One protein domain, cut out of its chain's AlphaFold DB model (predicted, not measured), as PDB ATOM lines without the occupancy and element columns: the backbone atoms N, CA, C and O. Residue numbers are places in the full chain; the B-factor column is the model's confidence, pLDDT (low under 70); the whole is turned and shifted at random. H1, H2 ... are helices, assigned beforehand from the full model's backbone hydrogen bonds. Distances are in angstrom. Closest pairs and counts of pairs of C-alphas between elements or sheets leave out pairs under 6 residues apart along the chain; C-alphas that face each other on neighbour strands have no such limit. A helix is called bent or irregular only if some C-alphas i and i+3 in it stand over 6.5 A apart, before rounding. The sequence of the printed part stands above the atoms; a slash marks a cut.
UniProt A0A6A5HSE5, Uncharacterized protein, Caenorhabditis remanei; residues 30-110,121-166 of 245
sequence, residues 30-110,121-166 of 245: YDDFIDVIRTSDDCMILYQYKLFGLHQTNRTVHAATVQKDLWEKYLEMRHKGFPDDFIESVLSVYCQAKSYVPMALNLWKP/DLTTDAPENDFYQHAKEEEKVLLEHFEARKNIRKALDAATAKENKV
ATOM      1  N   TYR A  30     -52.383  34.560 -48.283       84.50
ATOM      2  CA  TYR A  30     -51.255  35.360 -47.854       84.50
ATOM      3  C   TYR A  30     -51.490  36.852 -48.116       84.50
ATOM      4  O   TYR A  30     -51.116  37.663 -47.277       84.50
ATOM      5  N   ASP A  31     -52.160  37.221 -49.212       84.31
ATOM      6  CA  ASP A  31     -52.520  38.620 -49.486       84.31
ATOM      7  C   ASP A  31     -53.480  39.160 -48.417       84.31
ATOM      8  O   ASP A  31     -53.281  40.253 -47.894       84.31
ATOM      9  N   ASP A  32     -54.466  38.350 -48.020       86.31
ATOM     10  CA  ASP A  32     -55.414  38.692 -46.949       86.31
ATOM     11  C   ASP A  32     -54.712  38.859 -45.593       86.31
ATOM     12  O   ASP A  32     -54.977  39.800 -44.851       86.31
ATOM     13  N   PHE A  33     -53.746  37.992 -45.293       91.50
ATOM     14  CA  PHE A  33     -52.907  38.125 -44.105       91.50
ATOM     15  C   PHE A  33     -52.060  39.397 -44.097       91.50
ATOM     16  O   PHE A  33     -51.938  40.048 -43.058       91.50
ATOM     17  N   ILE A  34     -51.457  39.750 -45.234       91.38
ATOM     18  CA  ILE A  34     -50.661  40.973 -45.342       91.38
ATOM     19  C   ILE A  34     -51.539  42.203 -45.112       91.38
ATOM     20  O   ILE A  34     -51.090  43.126 -44.433       91.38
ATOM     21  N   ASP A  35     -52.773  42.208 -45.614       87.81
ATOM     22  CA  ASP A  35     -53.727  43.287 -45.350       87.81
ATOM     23  C   ASP A  35     -54.062  43.380 -43.853       87.81
ATOM     24  O   ASP A  35     -53.924  44.458 -43.280       87.81
ATOM     25  N   VAL A  36     -54.372  42.254 -43.198       88.19
ATOM     26  CA  VAL A  36     -54.660  42.196 -41.750       88.19
ATOM     27  C   VAL A  36     -53.492  42.693 -40.890       88.19
ATOM     28  O   VAL A  36     -53.692  43.381 -39.893       88.19
ATOM     29  N   ILE A  37     -52.247  42.361 -41.243       90.31
ATOM     30  CA  ILE A  37     -51.089  42.892 -40.509       90.31
ATOM     31  C   ILE A  37     -50.931  44.392 -40.750       90.31
ATOM     32  O   ILE A  37     -50.591  45.122 -39.821       90.31
ATOM     33  N   ARG A  38     -51.135  44.857 -41.987       86.88
ATOM     34  CA  ARG A  38     -50.946  46.266 -42.355       86.88
ATOM     35  C   ARG A  38     -51.975  47.193 -41.723       86.88
ATOM     36  O   ARG A  38     -51.656  48.362 -41.536       86.88
ATOM     37  N   THR A  39     -53.173  46.701 -41.421       86.75
ATOM     38  CA  THR A  39     -54.202  47.478 -40.718       86.75
ATOM     39  C   THR A  39     -53.950  47.570 -39.212       86.75
ATOM     40  O   THR A  39     -54.469  48.478 -38.571       86.75
ATOM     41  N   SER A  40     -53.107  46.696 -38.652       89.00
ATOM     42  CA  SER A  40     -52.811  46.644 -37.219       89.00
ATOM     43  C   SER A  40     -51.560  47.447 -36.839       89.00
ATOM     44  O   SER A  40     -50.421  46.998 -37.017       89.00
ATOM     45  N   ASP A  41     -51.772  48.614 -36.224       90.69
ATOM     46  CA  ASP A  41     -50.698  49.455 -35.674       90.69
ATOM     47  C   ASP A  41     -49.839  48.698 -34.646       90.69
ATOM     48  O   ASP A  41     -48.611  48.810 -34.656       90.69
ATOM     49  N   ASP A  42     -50.446  47.852 -33.807       91.94
ATOM     50  CA  ASP A  42     -49.728  47.058 -32.801       91.94
ATOM     51  C   ASP A  42     -48.747  46.065 -33.433       91.94
ATOM     52  O   ASP A  42     -47.641  45.846 -32.927       91.94
ATOM     53  N   CYS A  43     -49.124  45.465 -34.565       90.81
ATOM     54  CA  CYS A  43     -48.226  44.578 -35.296       90.81
ATOM     55  C   CYS A  43     -47.073  45.357 -35.923       90.81
ATOM     56  O   CYS A  43     -45.928  44.904 -35.855       90.81
ATOM     57  N   MET A  44     -47.322  46.564 -36.430       90.56
ATOM     58  CA  MET A  44     -46.253  47.452 -36.887       90.56
ATOM     59  C   MET A  44     -45.301  47.844 -35.747       90.56
ATOM     60  O   MET A  44     -44.081  47.809 -35.933       90.56
ATOM     61  N   ILE A  45     -45.825  48.138 -34.554       90.00
ATOM     62  CA  ILE A  45     -45.039  48.437 -33.348       90.00
ATOM     63  C   ILE A  45     -44.160  47.242 -32.946       90.00
ATOM     64  O   ILE A  45     -42.974  47.414 -32.643       90.00
ATOM     65  N   LEU A  46     -44.691  46.017 -33.005       91.88
ATOM     66  CA  LEU A  46     -43.909  44.804 -32.754       91.88
ATOM     67  C   LEU A  46     -42.694  44.711 -33.688       91.88
ATOM     68  O   LEU A  46     -41.575  44.479 -33.216       91.88
ATOM     69  N   TYR A  47     -42.891  44.911 -34.995       90.00
ATOM     70  CA  TYR A  47     -41.784  44.927 -35.955       90.00
ATOM     71  C   TYR A  47     -40.771  46.023 -35.620       90.00
ATOM     72  O   TYR A  47     -39.570  45.763 -35.641       90.00
ATOM     73  N   GLN A  48     -41.223  47.226 -35.265       89.88
ATOM     74  CA  GLN A  48     -40.324  48.323 -34.911       89.88
ATOM     75  C   GLN A  48     -39.421  47.964 -33.728       89.88
ATOM     76  O   GLN A  48     -38.200  48.073 -33.849       89.88
ATOM     77  N   TYR A  49     -39.981  47.471 -32.620       88.50
ATOM     78  CA  TYR A  49     -39.179  47.143 -31.439       88.50
ATOM     79  C   TYR A  49     -38.317  45.890 -31.618       88.50
ATOM     80  O   TYR A  49     -37.199  45.844 -31.108       88.50
ATOM     81  N   LYS A  50     -38.773  44.880 -32.371       86.00
ATOM     82  CA  LYS A  50     -37.962  43.681 -32.660       86.00
ATOM     83  C   LYS A  50     -36.792  43.956 -33.603       86.00
ATOM     84  O   LYS A  50     -35.815  43.213 -33.576       86.00
ATOM     85  N   LEU A  51     -36.900  44.974 -34.457       87.00
ATOM     86  CA  LEU A  51     -35.894  45.304 -35.470       87.00
ATOM     87  C   LEU A  51     -35.012  46.500 -35.087       87.00
ATOM     88  O   LEU A  51     -34.055  46.812 -35.806       87.00
ATOM     89  N   PHE A  52     -35.327  47.166 -33.975       84.31
ATOM     90  CA  PHE A  52     -34.594  48.322 -33.477       84.31
ATOM     91  C   PHE A  52     -33.109  47.992 -33.266       84.31
ATOM     92  O   PHE A  52     -32.756  46.924 -32.779       84.31
ATOM     93  N   GLY A  53     -32.218  48.893 -33.692       74.31
ATOM     94  CA  GLY A  53     -30.767  48.746 -33.503       74.31
ATOM     95  C   GLY A  53     -30.075  47.621 -34.296       74.31
ATOM     96  O   GLY A  53     -28.849  47.580 -34.325       74.31
ATOM     97  N   LEU A  54     -30.809  46.737 -34.986       80.88
ATOM     98  CA  LEU A  54     -30.217  45.613 -35.719       80.88
ATOM     99  C   LEU A  54     -29.566  46.042 -37.043       80.88
ATOM    100  O   LEU A  54     -30.092  46.897 -37.762       80.88
ATOM    101  N   HIS A  55     -28.471  45.367 -37.414       82.00
ATOM    102  CA  HIS A  55     -27.868  45.455 -38.748       82.00
ATOM    103  C   HIS A  55     -28.810  44.888 -39.826       82.00
ATOM    104  O   HIS A  55     -29.594  43.975 -39.560       82.00
ATOM    105  N   GLN A  56     -28.723  45.395 -41.059       76.00
ATOM    106  CA  GLN A  56     -29.680  45.109 -42.138       76.00
ATOM    107  C   GLN A  56     -29.857  43.613 -42.448       76.00
ATOM    108  O   GLN A  56     -30.981  43.157 -42.630       76.00
ATOM    109  N   THR A  57     -28.776  42.833 -42.440       75.31
ATOM    110  CA  THR A  57     -28.815  41.369 -42.619       75.31
ATOM    111  C   THR A  57     -29.606  40.655 -41.523       75.31
ATOM    112  O   THR A  57     -30.377  39.745 -41.816       75.31
ATOM    113  N   ASN A  58     -29.477  41.099 -40.271       78.06
ATOM    114  CA  ASN A  58     -30.193  40.511 -39.140       78.06
ATOM    115  C   ASN A  58     -31.665  40.939 -39.143       78.06
ATOM    116  O   ASN A  58     -32.537  40.131 -38.826       78.06
ATOM    117  N   ARG A  59     -31.964  42.173 -39.575       83.38
ATOM    118  CA  ARG A  59     -33.348  42.662 -39.679       83.38
ATOM    119  C   ARG A  59     -34.216  41.749 -40.536       83.38
ATOM    120  O   ARG A  59     -35.315  41.410 -40.117       83.38
ATOM    121  N   THR A  60     -33.725  41.317 -41.695       81.75
ATOM    122  CA  THR A  60     -34.494  40.456 -42.604       81.75
ATOM    123  C   THR A  60     -34.844  39.114 -41.958       81.75
ATOM    124  O   THR A  60     -35.981  38.661 -42.051       81.75
ATOM    125  N   VAL A  61     -33.890  38.502 -41.251       84.38
ATOM    126  CA  VAL A  61     -34.092  37.210 -40.573       84.38
ATOM    127  C   VAL A  61     -35.105  37.336 -39.431       84.38
ATOM    128  O   VAL A  61     -36.034  36.530 -39.321       84.38
ATOM    129  N   HIS A  62     -34.969  38.372 -38.600       83.56
ATOM    130  CA  HIS A  62     -35.897  38.617 -37.498       83.56
ATOM    131  C   HIS A  62     -37.298  38.992 -37.995       83.56
ATOM    132  O   HIS A  62     -38.281  38.477 -37.464       83.56
ATOM    133  N   ALA A  63     -37.405  39.804 -39.050       86.31
ATOM    134  CA  ALA A  63     -38.683  40.151 -39.667       86.31
ATOM    135  C   ALA A  63     -39.395  38.905 -40.213       86.31
ATOM    136  O   ALA A  63     -40.581  38.720 -39.953       86.31
ATOM    137  N   ALA A  64     -38.662  38.011 -40.886       87.56
ATOM    138  CA  ALA A  64     -39.212  36.750 -41.380       87.56
ATOM    139  C   ALA A  64     -39.694  35.839 -40.240       87.56
ATOM    140  O   ALA A  64     -40.713  35.166 -40.376       87.56
ATOM    141  N   THR A  65     -39.004  35.843 -39.096       89.75
ATOM    142  CA  THR A  65     -39.412  35.057 -37.921       89.75
ATOM    143  C   THR A  65     -40.703  35.595 -37.311       89.75
ATOM    144  O   THR A  65     -41.621  34.819 -37.061       89.75
ATOM    145  N   VAL A  66     -40.807  36.918 -37.125       91.31
ATOM    146  CA  VAL A  66     -42.045  37.559 -36.644       91.31
ATOM    147  C   VAL A  66     -43.194  37.287 -37.615       91.31
ATOM    148  O   VAL A  66     -44.282  36.901 -37.201       91.31
ATOM    149  N   GLN A  67     -42.939  37.418 -38.917       91.50
ATOM    150  CA  GLN A  67     -43.951  37.188 -39.939       91.50
ATOM    151  C   GLN A  67     -44.448  35.743 -39.958       91.50
ATOM    152  O   GLN A  67     -45.647  35.512 -40.086       91.50
ATOM    153  N   LYS A  68     -43.543  34.773 -39.808       93.25
ATOM    154  CA  LYS A  68     -43.901  33.357 -39.734       93.25
ATOM    155  C   LYS A  68     -44.798  33.066 -38.527       93.25
ATOM    156  O   LYS A  68     -45.800  32.379 -38.683       93.25
ATOM    157  N   ASP A  69     -44.465  33.608 -37.358       93.50
ATOM    158  CA  ASP A  69     -45.258  33.421 -36.138       93.50
ATOM    159  C   ASP A  69     -46.677  34.004 -36.293       93.50
ATOM    160  O   ASP A  69     -47.671  33.315 -36.058       93.50
ATOM    161  N   LEU A  70     -46.793  35.237 -36.801       94.31
ATOM    162  CA  LEU A  70     -48.095  35.856 -37.073       94.31
ATOM    163  C   LEU A  70     -48.897  35.090 -38.130       94.31
ATOM    164  O   LEU A  70     -50.111  34.941 -37.992       94.31
ATOM    165  N   TRP A  71     -48.230  34.564 -39.160       94.31
ATOM    166  CA  TRP A  71     -48.861  33.749 -40.196       94.31
ATOM    167  C   TRP A  71     -49.454  32.456 -39.631       94.31
ATOM    168  O   TRP A  71     -50.581  32.093 -39.969       94.31
ATOM    169  N   GLU A  72     -48.745  31.782 -38.725       94.75
ATOM    170  CA  GLU A  72     -49.248  30.578 -38.059       94.75
ATOM    171  C   GLU A  72     -50.500  30.879 -37.218       94.75
ATOM    172  O   GLU A  72     -51.485  30.139 -37.297       94.75
ATOM    173  N   LYS A  73     -50.516  31.996 -36.475       93.81
ATOM    174  CA  LYS A  73     -51.699  32.432 -35.707       93.81
ATOM    175  C   LYS A  73     -52.870  32.825 -36.607       93.81
ATOM    176  O   LYS A  73     -54.007  32.441 -36.321       93.81
ATOM    177  N   TYR A  74     -52.600  33.544 -37.697       93.75
ATOM    178  CA  TYR A  74     -53.597  33.899 -38.707       93.75
ATOM    179  C   TYR A  74     -54.250  32.643 -39.290       93.75
ATOM    180  O   TYR A  74     -55.474  32.505 -39.259       93.75
ATOM    181  N   LEU A  75     -53.438  31.684 -39.744       92.75
ATOM    182  CA  LEU A  75     -53.939  30.423 -40.275       92.75
ATOM    183  C   LEU A  75     -54.752  29.663 -39.231       92.75
ATOM    184  O   LEU A  75     -55.836  29.191 -39.559       92.75
ATOM    185  N   GLU A  76     -54.285  29.551 -37.987       92.06
ATOM    186  CA  GLU A  76     -55.022  28.853 -36.926       92.06
ATOM    187  C   GLU A  76     -56.454  29.396 -36.765       92.06
ATOM    188  O   GLU A  76     -57.409  28.629 -36.626       92.06
ATOM    189  N   MET A  77     -56.612  30.719 -36.802       91.00
ATOM    190  CA  MET A  77     -57.906  31.386 -36.669       91.00
ATOM    191  C   MET A  77     -58.753  31.311 -37.941       91.00
ATOM    192  O   MET A  77     -59.951  31.040 -37.863       91.00
ATOM    193  N   ARG A  78     -58.132  31.449 -39.115       88.69
ATOM    194  CA  ARG A  78     -58.811  31.275 -40.404       88.69
ATOM    195  C   ARG A  78     -59.366  29.855 -40.558       88.69
ATOM    196  O   ARG A  78     -60.508  29.688 -40.971       88.69
ATOM    197  N   HIS A  79     -58.613  28.823 -40.163       87.31
ATOM    198  CA  HIS A  79     -59.091  27.430 -40.168       87.31
ATOM    199  C   HIS A  79     -60.280  27.211 -39.219       87.31
ATOM    200  O   HIS A  79     -61.077  26.299 -39.430       87.31
ATOM    201  N   LYS A  80     -60.424  28.050 -38.185       84.94
ATOM    202  CA  LYS A  80     -61.586  28.061 -37.284       84.94
ATOM    203  C   LYS A  80     -62.783  28.830 -37.856       84.94
ATOM    204  O   LYS A  80     -63.819  28.873 -37.200       84.94
ATOM    205  N   GLY A  81     -62.659  29.399 -39.057       83.56
ATOM    206  CA  GLY A  81     -63.717  30.141 -39.740       83.56
ATOM    207  C   GLY A  81     -63.908  31.566 -39.224       83.56
ATOM    208  O   GLY A  81     -64.981  32.133 -39.408       83.56
ATOM    209  N   PHE A  82     -62.910  32.139 -38.545       86.06
ATOM    210  CA  PHE A  82     -63.008  33.515 -38.070       86.06
ATOM    211  C   PHE A  82     -62.866  34.512 -39.229       86.06
ATOM    212  O   PHE A  82     -62.040  34.283 -40.114       86.06
ATOM    213  N   PRO A  83     -63.661  35.596 -39.241       87.38
ATOM    214  CA  PRO A  83     -63.555  36.628 -40.265       87.38
ATOM    215  C   PRO A  83     -62.317  37.511 -40.032       87.38
ATOM    216  O   PRO A  83     -61.850  37.640 -38.898       87.38
ATOM    217  N   ASP A  84     -61.771  38.092 -41.103       87.06
ATOM    218  CA  ASP A  84     -60.479  38.796 -41.070       87.06
ATOM    219  C   ASP A  84     -60.469  40.014 -40.126       87.06
ATOM    220  O   ASP A  84     -59.468  40.244 -39.455       87.06
ATOM    221  N   ASP A  85     -61.588  40.730 -39.982       87.56
ATOM    222  CA  ASP A  85     -61.768  41.845 -39.033       87.56
ATOM    223  C   ASP A  85     -61.611  41.394 -37.570       87.56
ATOM    224  O   ASP A  85     -60.970  42.041 -36.738       87.56
ATOM    225  N   PHE A  86     -62.166  40.227 -37.249       89.31
ATOM    226  CA  PHE A  86     -62.004  39.621 -35.937       89.31
ATOM    227  C   PHE A  86     -60.575  39.114 -35.737       89.31
ATOM    228  O   PHE A  86     -60.012  39.284 -34.653       89.31
ATOM    229  N   ILE A  87     -59.983  38.503 -36.768       91.00
ATOM    230  CA  ILE A  87     -58.598  38.028 -36.721       91.00
ATOM    231  C   ILE A  87     -57.641  39.196 -36.483       91.00
ATOM    232  O   ILE A  87     -56.773  39.073 -35.622       91.00
ATOM    233  N   GLU A  88     -57.826  40.328 -37.163       92.19
ATOM    234  CA  GLU A  88     -57.067  41.560 -36.935       92.19
ATOM    235  C   GLU A  88     -57.150  41.991 -35.471       92.19
ATOM    236  O   GLU A  88     -56.124  42.136 -34.803       92.19
ATOM    237  N   SER A  89     -58.369  42.110 -34.936       90.81
ATOM    238  CA  SER A  89     -58.586  42.530 -33.551       90.81
ATOM    239  C   SER A  89     -57.922  41.596 -32.534       90.81
ATOM    240  O   SER A  89     -57.460  42.044 -31.484       90.81
ATOM    241  N   VAL A  90     -57.870  40.292 -32.819       92.12
ATOM    242  CA  VAL A  90     -57.207  39.305 -31.958       92.12
ATOM    243  C   VAL A  90     -55.683  39.347 -32.131       92.12
ATOM    244  O   VAL A  90     -54.960  39.290 -31.137       92.12
ATOM    245  N   LEU A  91     -55.180  39.484 -33.363       93.69
ATOM    246  CA  LEU A  91     -53.747  39.604 -33.644       93.69
ATOM    247  C   LEU A  91     -53.150  40.899 -33.091       93.69
ATOM    248  O   LEU A  91     -52.014  40.858 -32.635       93.69
ATOM    249  N   SER A  92     -53.894  42.008 -33.053       93.56
ATOM    250  CA  SER A  92     -53.463  43.253 -32.397       93.56
ATOM    251  C   SER A  92     -53.075  43.002 -30.934       93.56
ATOM    252  O   SER A  92     -51.955  43.321 -30.539       93.56
ATOM    253  N   VAL A  93     -53.907  42.287 -30.164       93.12
ATOM    254  CA  VAL A  93     -53.601  41.930 -28.762       93.12
ATOM    255  C   VAL A  93     -52.347  41.054 -28.665       93.12
ATOM    256  O   VAL A  93     -51.513  41.250 -27.782       93.12
ATOM    257  N   TYR A  94     -52.181  40.101 -29.585       94.88
ATOM    258  CA  TYR A  94     -50.980  39.263 -29.634       94.88
ATOM    259  C   TYR A  94     -49.717  40.080 -29.927       94.88
ATOM    260  O   TYR A  94     -48.694  39.925 -29.257       94.88
ATOM    261  N   CYS A  95     -49.790  40.961 -30.923       94.56
ATOM    262  CA  CYS A  95     -48.703  41.838 -31.329       94.56
ATOM    263  C   CYS A  95     -48.314  42.805 -30.207       94.56
ATOM    264  O   CYS A  95     -47.125  42.970 -29.928       94.56
ATOM    265  N   GLN A  96     -49.305  43.361 -29.509       93.56
ATOM    266  CA  GLN A  96     -49.104  44.167 -28.313       93.56
ATOM    267  C   GLN A  96     -48.374  43.359 -27.235       93.56
ATOM    268  O   GLN A  96     -47.312  43.772 -26.783       93.56
ATOM    269  N   ALA A  97     -48.858  42.162 -26.888       93.12
ATOM    270  CA  ALA A  97     -48.209  41.307 -25.892       93.12
ATOM    271  C   ALA A  97     -46.735  41.033 -26.237       93.12
ATOM    272  O   ALA A  97     -45.839  41.176 -25.405       93.12
ATOM    273  N   LYS A  98     -46.463  40.683 -27.499       93.81
ATOM    274  CA  LYS A  98     -45.116  40.336 -27.973       93.81
ATOM    275  C   LYS A  98     -44.175  41.528 -28.122       93.81
ATOM    276  O   LYS A  98     -42.965  41.312 -28.269       93.81
ATOM    277  N   SER A  99     -44.691  42.756 -28.093       91.81
ATOM    278  CA  SER A  99     -43.890  43.975 -28.202       91.81
ATOM    279  C   SER A  99     -43.382  44.476 -26.847       91.81
ATOM    280  O   SER A  99     -42.317  45.087 -26.819       91.81
ATOM    281  N   TYR A 100     -44.045  44.129 -25.734       88.00
ATOM    282  CA  TYR A 100     -43.702  44.593 -24.379       88.00
ATOM    283  C   TYR A 100     -42.254  44.311 -23.973       88.00
ATOM    284  O   TYR A 100     -41.541  45.211 -23.535       88.00
ATOM    285  N   VAL A 101     -41.786  43.073 -24.148       88.19
ATOM    286  CA  VAL A 101     -40.414  42.702 -23.762       88.19
ATOM    287  C   VAL A 101     -39.372  43.418 -24.633       88.19
ATOM    288  O   VAL A 101     -38.505  44.083 -24.073       88.19
ATOM    289  N   PRO A 102     -39.434  43.366 -25.982       87.75
ATOM    290  CA  PRO A 102     -38.544  44.163 -26.829       87.75
ATOM    291  C   PRO A 102     -38.585  45.663 -26.527       87.75
ATOM    292  O   PRO A 102     -37.546  46.314 -26.514       87.75
ATOM    293  N   MET A 103     -39.772  46.219 -26.281       87.31
ATOM    294  CA  MET A 103     -39.940  47.620 -25.909       87.31
ATOM    295  C   MET A 103     -39.190  47.932 -24.615       87.31
ATOM    296  O   MET A 103     -38.419  48.888 -24.576       87.31
ATOM    297  N   ALA A 104     -39.363  47.106 -23.582       83.62
ATOM    298  CA  ALA A 104     -38.688  47.283 -22.309       83.62
ATOM    299  C   ALA A 104     -37.159  47.220 -22.460       83.62
ATOM    300  O   ALA A 104     -36.450  48.098 -21.976       83.62
ATOM    301  N   LEU A 105     -36.654  46.241 -23.215       80.56
ATOM    302  CA  LEU A 105     -35.222  46.109 -23.495       80.56
ATOM    303  C   LEU A 105     -34.655  47.325 -24.244       80.56
ATOM    304  O   LEU A 105     -33.559  47.780 -23.935       80.56
ATOM    305  N   ASN A 106     -35.405  47.880 -25.200       81.12
ATOM    306  CA  ASN A 106     -34.963  49.027 -25.996       81.12
ATOM    307  C   ASN A 106     -35.032  50.365 -25.244       81.12
ATOM    308  O   ASN A 106     -34.288  51.289 -25.572       81.12
ATOM    309  N   LEU A 107     -35.960  50.508 -24.293       79.06
ATOM    310  CA  LEU A 107     -36.183  51.756 -23.552       79.06
ATOM    311  C   LEU A 107     -35.420  51.823 -22.230       79.06
ATOM    312  O   LEU A 107     -35.319  52.902 -21.638       79.06
ATOM    313  N   TRP A 108     -34.894  50.694 -21.762       77.50
ATOM    314  CA  TRP A 108     -34.167  50.644 -20.510       77.50
ATOM    315  C   TRP A 108     -32.863  51.444 -20.566       77.50
ATOM    316  O   TRP A 108     -32.117  51.428 -21.547       77.50
ATOM    317  N   LYS A 109     -32.587  52.141 -19.464       72.62
ATOM    318  CA  LYS A 109     -31.334  52.844 -19.205       72.62
ATOM    319  C   LYS A 109     -30.821  52.370 -17.844       72.62
ATOM    320  O   LYS A 109     -31.583  52.470 -16.883       72.62
ATOM    321  N   PRO A 110     -29.580  51.877 -17.740       67.44
ATOM    322  CA  PRO A 110     -29.043  51.445 -16.458       67.44
ATOM    323  C   PRO A 110     -28.845  52.606 -15.494       67.44
ATOM    324  O   PRO A 110     -28.640  53.754 -15.908       67.44
ATOM    325  N   ASP A 121     -27.481  43.202 -21.003       58.84
ATOM    326  CA  ASP A 121     -28.391  42.143 -21.370       58.84
ATOM    327  C   ASP A 121     -29.329  41.923 -20.185       58.84
ATOM    328  O   ASP A 121     -29.026  41.179 -19.251       58.84
ATOM    329  N   LEU A 122     -30.442  42.661 -20.197       62.41
ATOM    330  CA  LEU A 122     -31.558  42.513 -19.266       62.41
ATOM    331  C   LEU A 122     -32.223  41.151 -19.497       62.41
ATOM    332  O   LEU A 122     -33.246  41.015 -20.167       62.41
ATOM    333  N   THR A 123     -31.594  40.120 -18.959       66.06
ATOM    334  CA  THR A 123     -32.119  38.761 -18.905       66.06
ATOM    335  C   THR A 123     -32.585  38.458 -17.489       66.06
ATOM    336  O   THR A 123     -32.366  39.230 -16.554       66.06
ATOM    337  N   THR A 124     -33.217  37.302 -17.310       62.78
ATOM    338  CA  THR A 124     -33.598  36.785 -15.990       62.78
ATOM    339  C   THR A 124     -32.421  36.771 -15.005       62.78
ATOM    340  O   THR A 124     -32.641  36.925 -13.809       62.78
ATOM    341  N   ASP A 125     -31.186  36.656 -15.500       63.97
ATOM    342  CA  ASP A 125     -29.975  36.502 -14.691       63.97
ATOM    343  C   ASP A 125     -29.244  37.832 -14.416       63.97
ATOM    344  O   ASP A 125     -28.210  37.845 -13.743       63.97
ATOM    345  N   ALA A 126     -29.758  38.958 -14.928       64.75
ATOM    346  CA  ALA A 126     -29.144  40.268 -14.739       64.75
ATOM    347  C   ALA A 126     -29.401  40.833 -13.327       64.75
ATOM    348  O   ALA A 126     -30.509  40.692 -12.796       64.75
ATOM    349  N   PRO A 127     -28.421  41.524 -12.713       57.62
ATOM    350  CA  PRO A 127     -28.699  42.369 -11.557       57.62
ATOM    351  C   PRO A 127     -29.639  43.507 -11.983       57.62
ATOM    352  O   PRO A 127     -29.472  44.064 -13.064       57.62
ATOM    353  N   GLU A 128     -30.632  43.830 -11.147       66.88
ATOM    354  CA  GLU A 128     -31.677  44.835 -11.437       66.88
ATOM    355  C   GLU A 128     -32.581  44.478 -12.640       66.88
ATOM    356  O   GLU A 128     -32.879  45.303 -13.506       66.88
ATOM    357  N   ASN A 129     -33.065  43.230 -12.685       76.88
ATOM    358  CA  ASN A 129     -33.963  42.725 -13.735       76.88
ATOM    359  C   ASN A 129     -35.454  43.083 -13.546       76.88
ATOM    360  O   ASN A 129     -36.281  42.616 -14.332       76.88
ATOM    361  N   ASP A 130     -35.820  43.899 -12.552       80.00
ATOM    362  CA  ASP A 130     -37.221  44.193 -12.205       80.00
ATOM    363  C   ASP A 130     -38.022  44.722 -13.402       80.00
ATOM    364  O   ASP A 130     -39.172  44.339 -13.620       80.00
ATOM    365  N   PHE A 131     -37.392  45.553 -14.237       78.50
ATOM    366  CA  PHE A 131     -38.017  46.098 -15.442       78.50
ATOM    367  C   PHE A 131     -38.322  45.013 -16.485       78.50
ATOM    368  O   PHE A 131     -39.381  45.021 -17.115       78.50
ATOM    369  N   TYR A 132     -37.416  44.042 -16.636       83.44
ATOM    370  CA  TYR A 132     -37.620  42.883 -17.503       83.44
ATOM    371  C   TYR A 132     -38.712  41.963 -16.951       83.44
ATOM    372  O   TYR A 132     -39.594  41.549 -17.701       83.44
ATOM    373  N   GLN A 133     -38.692  41.676 -15.645       85.81
ATOM    374  CA  GLN A 133     -39.702  40.833 -15.002       85.81
ATOM    375  C   GLN A 133     -41.098  41.442 -15.121       85.81
ATOM    376  O   GLN A 133     -42.038  40.747 -15.500       85.81
ATOM    377  N   HIS A 134     -41.227  42.752 -14.901       87.19
ATOM    378  CA  HIS A 134     -42.493  43.448 -15.094       87.19
ATOM    379  C   HIS A 134     -42.980  43.346 -16.546       87.19
ATOM    380  O   HIS A 134     -44.129  42.984 -16.785       87.19
ATOM    381  N   ALA A 135     -42.100  43.552 -17.532       87.69
ATOM    382  CA  ALA A 135     -42.461  43.387 -18.941       87.69
ATOM    383  C   ALA A 135     -42.871  41.944 -19.297       87.69
ATOM    384  O   ALA A 135     -43.737  41.742 -20.150       87.69
ATOM    385  N   LYS A 136     -42.274  40.931 -18.653       91.06
ATOM    386  CA  LYS A 136     -42.660  39.518 -18.809       91.06
ATOM    387  C   LYS A 136     -44.019  39.207 -18.185       91.06
ATOM    388  O   LYS A 136     -44.767  38.423 -18.768       91.06
ATOM    389  N   GLU A 137     -44.330  39.805 -17.040       92.44
ATOM    390  CA  GLU A 137     -45.643  39.698 -16.394       92.44
ATOM    391  C   GLU A 137     -46.729  40.305 -17.298       92.44
ATOM    392  O   GLU A 137     -47.718  39.642 -17.603       92.44
ATOM    393  N   GLU A 138     -46.498  41.511 -17.826       90.25
ATOM    394  CA  GLU A 138     -47.417  42.187 -18.754       90.25
ATOM    395  C   GLU A 138     -47.603  41.403 -20.066       90.25
ATOM    396  O   GLU A 138     -48.734  41.199 -20.517       90.25
ATOM    397  N   GLU A 139     -46.516  40.878 -20.657       92.75
ATOM    398  CA  GLU A 139     -46.601  39.977 -21.819       92.75
ATOM    399  C   GLU A 139     -47.515  38.783 -21.506       92.75
ATOM    400  O   GLU A 139     -48.368  38.420 -22.318       92.75
ATOM    401  N   LYS A 140     -47.355  38.164 -20.332       94.50
ATOM    402  CA  LYS A 140     -48.141  36.995 -19.933       94.50
ATOM    403  C   LYS A 140     -49.625  37.336 -19.791       94.50
ATOM    404  O   LYS A 140     -50.449  36.622 -20.362       94.50
ATOM    405  N   VAL A 141     -49.959  38.426 -19.101       93.25
ATOM    406  CA  VAL A 141     -51.348  38.881 -18.923       93.25
ATOM    407  C   VAL A 141     -52.013  39.122 -20.281       93.25
ATOM    408  O   VAL A 141     -53.106  38.619 -20.546       93.25
ATOM    409  N   LEU A 142     -51.340  39.818 -21.199       91.44
ATOM    410  CA  LEU A 142     -51.891  40.079 -22.532       91.44
ATOM    411  C   LEU A 142     -52.014  38.812 -23.390       91.44
ATOM    412  O   LEU A 142     -52.962  38.695 -24.169       91.44
ATOM    413  N   LEU A 143     -51.119  37.832 -23.234       94.06
ATOM    414  CA  LEU A 143     -51.262  36.530 -23.892       94.06
ATOM    415  C   LEU A 143     -52.459  35.729 -23.356       94.06
ATOM    416  O   LEU A 143     -53.138  35.055 -24.133       94.06
ATOM    417  N   GLU A 144     -52.767  35.836 -22.063       92.00
ATOM    418  CA  GLU A 144     -53.994  35.269 -21.492       92.00
ATOM    419  C   GLU A 144     -55.239  35.960 -22.076       92.00
ATOM    420  O   GLU A 144     -56.190  35.285 -22.482       92.00
ATOM    421  N   HIS A 145     -55.213  37.291 -22.225       88.75
ATOM    422  CA  HIS A 145     -56.274  38.040 -22.907       88.75
ATOM    423  C   HIS A 145     -56.428  37.649 -24.381       88.75
ATOM    424  O   HIS A 145     -57.556  37.533 -24.863       88.75
ATOM    425  N   PHE A 146     -55.326  37.417 -25.095       91.62
ATOM    426  CA  PHE A 146     -55.337  36.929 -26.473       91.62
ATOM    427  C   PHE A 146     -56.068  35.582 -26.586       91.62
ATOM    428  O   PHE A 146     -57.000  35.450 -27.387       91.62
ATOM    429  N   GLU A 147     -55.716  34.599 -25.748       90.56
ATOM    430  CA  GLU A 147     -56.387  33.294 -25.756       90.56
ATOM    431  C   GLU A 147     -57.855  33.402 -25.319       90.56
ATOM    432  O   GLU A 147     -58.728  32.752 -25.900       90.56
ATOM    433  N   ALA A 148     -58.172  34.264 -24.349       87.94
ATOM    434  CA  ALA A 148     -59.555  34.530 -23.968       87.94
ATOM    435  C   ALA A 148     -60.358  35.098 -25.150       87.94
ATOM    436  O   ALA A 148     -61.414  34.562 -25.492       87.94
ATOM    437  N   ARG A 149     -59.838  36.123 -25.838       87.38
ATOM    438  CA  ARG A 149     -60.518  36.798 -26.955       87.38
ATOM    439  C   ARG A 149     -60.773  35.857 -28.126       87.38
ATOM    440  O   ARG A 149     -61.886  35.812 -28.645       87.38
ATOM    441  N   LYS A 150     -59.794  35.019 -28.457       87.38
ATOM    442  CA  LYS A 150     -59.909  33.934 -29.442       87.38
ATOM    443  C   LYS A 150     -61.026  32.932 -29.112       87.38
ATOM    444  O   LYS A 150     -61.632  32.365 -30.022       87.38
ATOM    445  N   ASN A 151     -61.331  32.724 -27.831       84.06
ATOM    446  CA  ASN A 151     -62.379  31.809 -27.376       84.06
ATOM    447  C   ASN A 151     -63.759  32.475 -27.205       84.06
ATOM    448  O   ASN A 151     -64.773  31.777 -27.282       84.06
ATOM    449  N   ILE A 152     -63.830  33.805 -27.052       79.44
ATOM    450  CA  ILE A 152     -65.094  34.553 -26.905       79.44
ATOM    451  C   ILE A 152     -66.009  34.374 -28.122       79.44
ATOM    452  O   ILE A 152     -67.215  34.211 -27.948       79.44
ATOM    453  N   ARG A 153     -65.474  34.333 -29.351       68.12
ATOM    454  CA  ARG A 153     -66.315  34.210 -30.556       68.12
ATOM    455  C   ARG A 153     -67.095  32.897 -30.605       68.12
ATOM    456  O   ARG A 153     -68.262  32.912 -30.965       68.12
ATOM    457  N   LYS A 154     -66.516  31.791 -30.124       65.94
ATOM    458  CA  LYS A 154     -67.240  30.513 -29.989       65.94
ATOM    459  C   LYS A 154     -68.415  30.611 -29.013       65.94
ATOM    460  O   LYS A 154     -69.453  29.997 -29.246       65.94
ATOM    461  N   ALA A 155     -68.249  31.362 -27.924       61.69
ATOM    462  CA  ALA A 155     -69.315  31.596 -26.953       61.69
ATOM    463  C   ALA A 155     -70.397  32.527 -27.520       61.69
ATOM    464  O   ALA A 155     -71.582  32.281 -27.301       61.69
ATOM    465  N   LEU A 156     -69.994  33.543 -28.292       63.56
ATOM    466  CA  LEU A 156     -70.907  34.448 -28.980       63.56
ATOM    467  C   LEU A 156     -71.719  33.699 -30.040       63.56
ATOM    468  O   LEU A 156     -72.936  33.713 -29.958       63.56
ATOM    469  N   ASP A 157     -71.085  32.948 -30.941       64.00
ATOM    470  CA  ASP A 157     -71.779  32.186 -31.987       64.00
ATOM    471  C   ASP A 157     -72.749  31.141 -31.391       64.00
ATOM    472  O   ASP A 157     -73.844  30.934 -31.915       64.00
ATOM    473  N   ALA A 158     -72.402  30.523 -30.252       61.06
ATOM    474  CA  ALA A 158     -73.302  29.626 -29.521       61.06
ATOM    475  C   ALA A 158     -74.508  30.359 -28.897       61.06
ATOM    476  O   ALA A 158     -75.609  29.802 -28.845       61.06
ATOM    477  N   ALA A 159     -74.322  31.599 -28.438       56.66
ATOM    478  CA  ALA A 159     -75.392  32.445 -27.918       56.66
ATOM    479  C   ALA A 159     -76.299  32.971 -29.046       56.66
ATOM    480  O   ALA A 159     -77.519  32.841 -28.948       56.66
ATOM    481  N   THR A 160     -75.733  33.444 -30.160       56.22
ATOM    482  CA  THR A 160     -76.493  33.929 -31.325       56.22
ATOM    483  C   THR A 160     -77.244  32.796 -32.025       56.22
ATOM    484  O   THR A 160     -78.369  32.985 -32.473       56.22
ATOM    485  N   ALA A 161     -76.692  31.575 -32.067       57.31
ATOM    486  CA  ALA A 161     -77.414  30.395 -32.555       57.31
ATOM    487  C   ALA A 161     -78.625  30.031 -31.673       57.31
ATOM    488  O   ALA A 161     -79.606  29.463 -32.161       57.31
ATOM    489  N   LYS A 162     -78.576  30.364 -30.377       52.34
ATOM    490  CA  LYS A 162     -79.692  30.186 -29.440       52.34
ATOM    491  C   LYS A 162     -80.756  31.274 -29.622       52.34
ATOM    492  O   LYS A 162     -81.937  30.963 -29.521       52.34
ATOM    493  N   GLU A 163     -80.351  32.501 -29.943       49.72
ATOM    494  CA  GLU A 163     -81.236  33.652 -30.172       49.72
ATOM    495  C   GLU A 163     -81.900  33.641 -31.564       49.72
ATOM    496  O   GLU A 163     -83.102  33.870 -31.674       49.72
ATOM    497  N   ASN A 164     -81.189  33.221 -32.615       47.22
ATOM    498  CA  ASN A 164     -81.759  32.999 -33.955       47.22
ATOM    499  C   ASN A 164     -82.787  31.854 -33.998       47.22
ATOM    500  O   ASN A 164     -83.548  31.737 -34.952       47.22
ATOM    501  N   LYS A 165     -82.830  31.007 -32.964       50.72
ATOM    502  CA  LYS A 165     -83.901  30.021 -32.760       50.72
ATOM    503  C   LYS A 165     -85.177  30.637 -32.167       50.72
ATOM    504  O   LYS A 165     -86.216  29.986 -32.192       50.72
ATOM    505  N   VAL A 166     -85.082  31.845 -31.603       49.19
ATOM    506  CA  VAL A 166     -86.163  32.585 -30.925       49.19
ATOM    507  C   VAL A 166     -86.723  33.701 -31.814       49.19
ATOM    508  O   VAL A 166     -87.907  34.017 -31.717       49.19
TER     509      VAL A 166
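AT A GLANCE: This is residues 30 to 110 and 121 to 166 of the 245 residues of an uncharacterized protein of Caenorhabditis remanei (UniProt A0A6A5HSE5). The longest helix, H5, runs side by side with H4 along its arm H5a, and H4 lies in the middle, with H1, H2 and H3 packed on its other side. H2, H3 and H4 make an up-and-down bundle, each running against the one before, and residues 155 to 166 stick out beyond the body. The 127 printed residues hold five named helices, H1 to H5 in chain order, and no named strand: all helix. The whole is loose, radius of gyration of the C-alphas 17.3 A, and elongated, spanning 62 by 32 by 19 A.

IN THESE COORDINATES: H5, residues 130 to 163, was assigned as one helix by its hydrogen bonds but is bent, with C-alphas 150 and 153 6.5 A apart. Its arms are H5a, residues 130 to 150, 30.3 A, from C-alpha 130 at (-37.221, 44.193, -12.205), and H5b, residues 153 to 163, at a shallow tilt of 30 degrees. H4, residues 84 to 107, 32.6 A, is only just irregular, with C-alphas 98 and 101 6.7 A apart, and has a kink of 38 degrees near residue 101. H3 is residues 56 to 79, 34.4 A; H2 is residues 41 to 51; H1 is residues 30 to 39, from (-51.255, 35.360, -47.854).

HOW THE PARTS SIT: H4 is the hub. It touches H5a at a shallow tilt of 5 degrees, opposite ways, closest C-alphas Ala 97 and Glu 139, 4.6 A. It touches H2, closest C-alphas Leu 46 and Ser 99, 4.6 A. H3 and H4 form a hairpin, closest C-alphas Met 77 and Ile 87, 6.7 A. H1 touches H4, closest C-alphas Val 36 and Glu 88, 5.4 A. Every O i to N i+4 pair is within hydrogen-bond range in H1, H2, H5a and H5b; H3 has 19 of 20, H4 17 of 20.

THE WHOLE: Residues 111 to 120 are cut out, C-alphas 110 and 121 being 10.5 A apart. Confidence is under 70 at residues 110, 121 to 128 and 153 to 166.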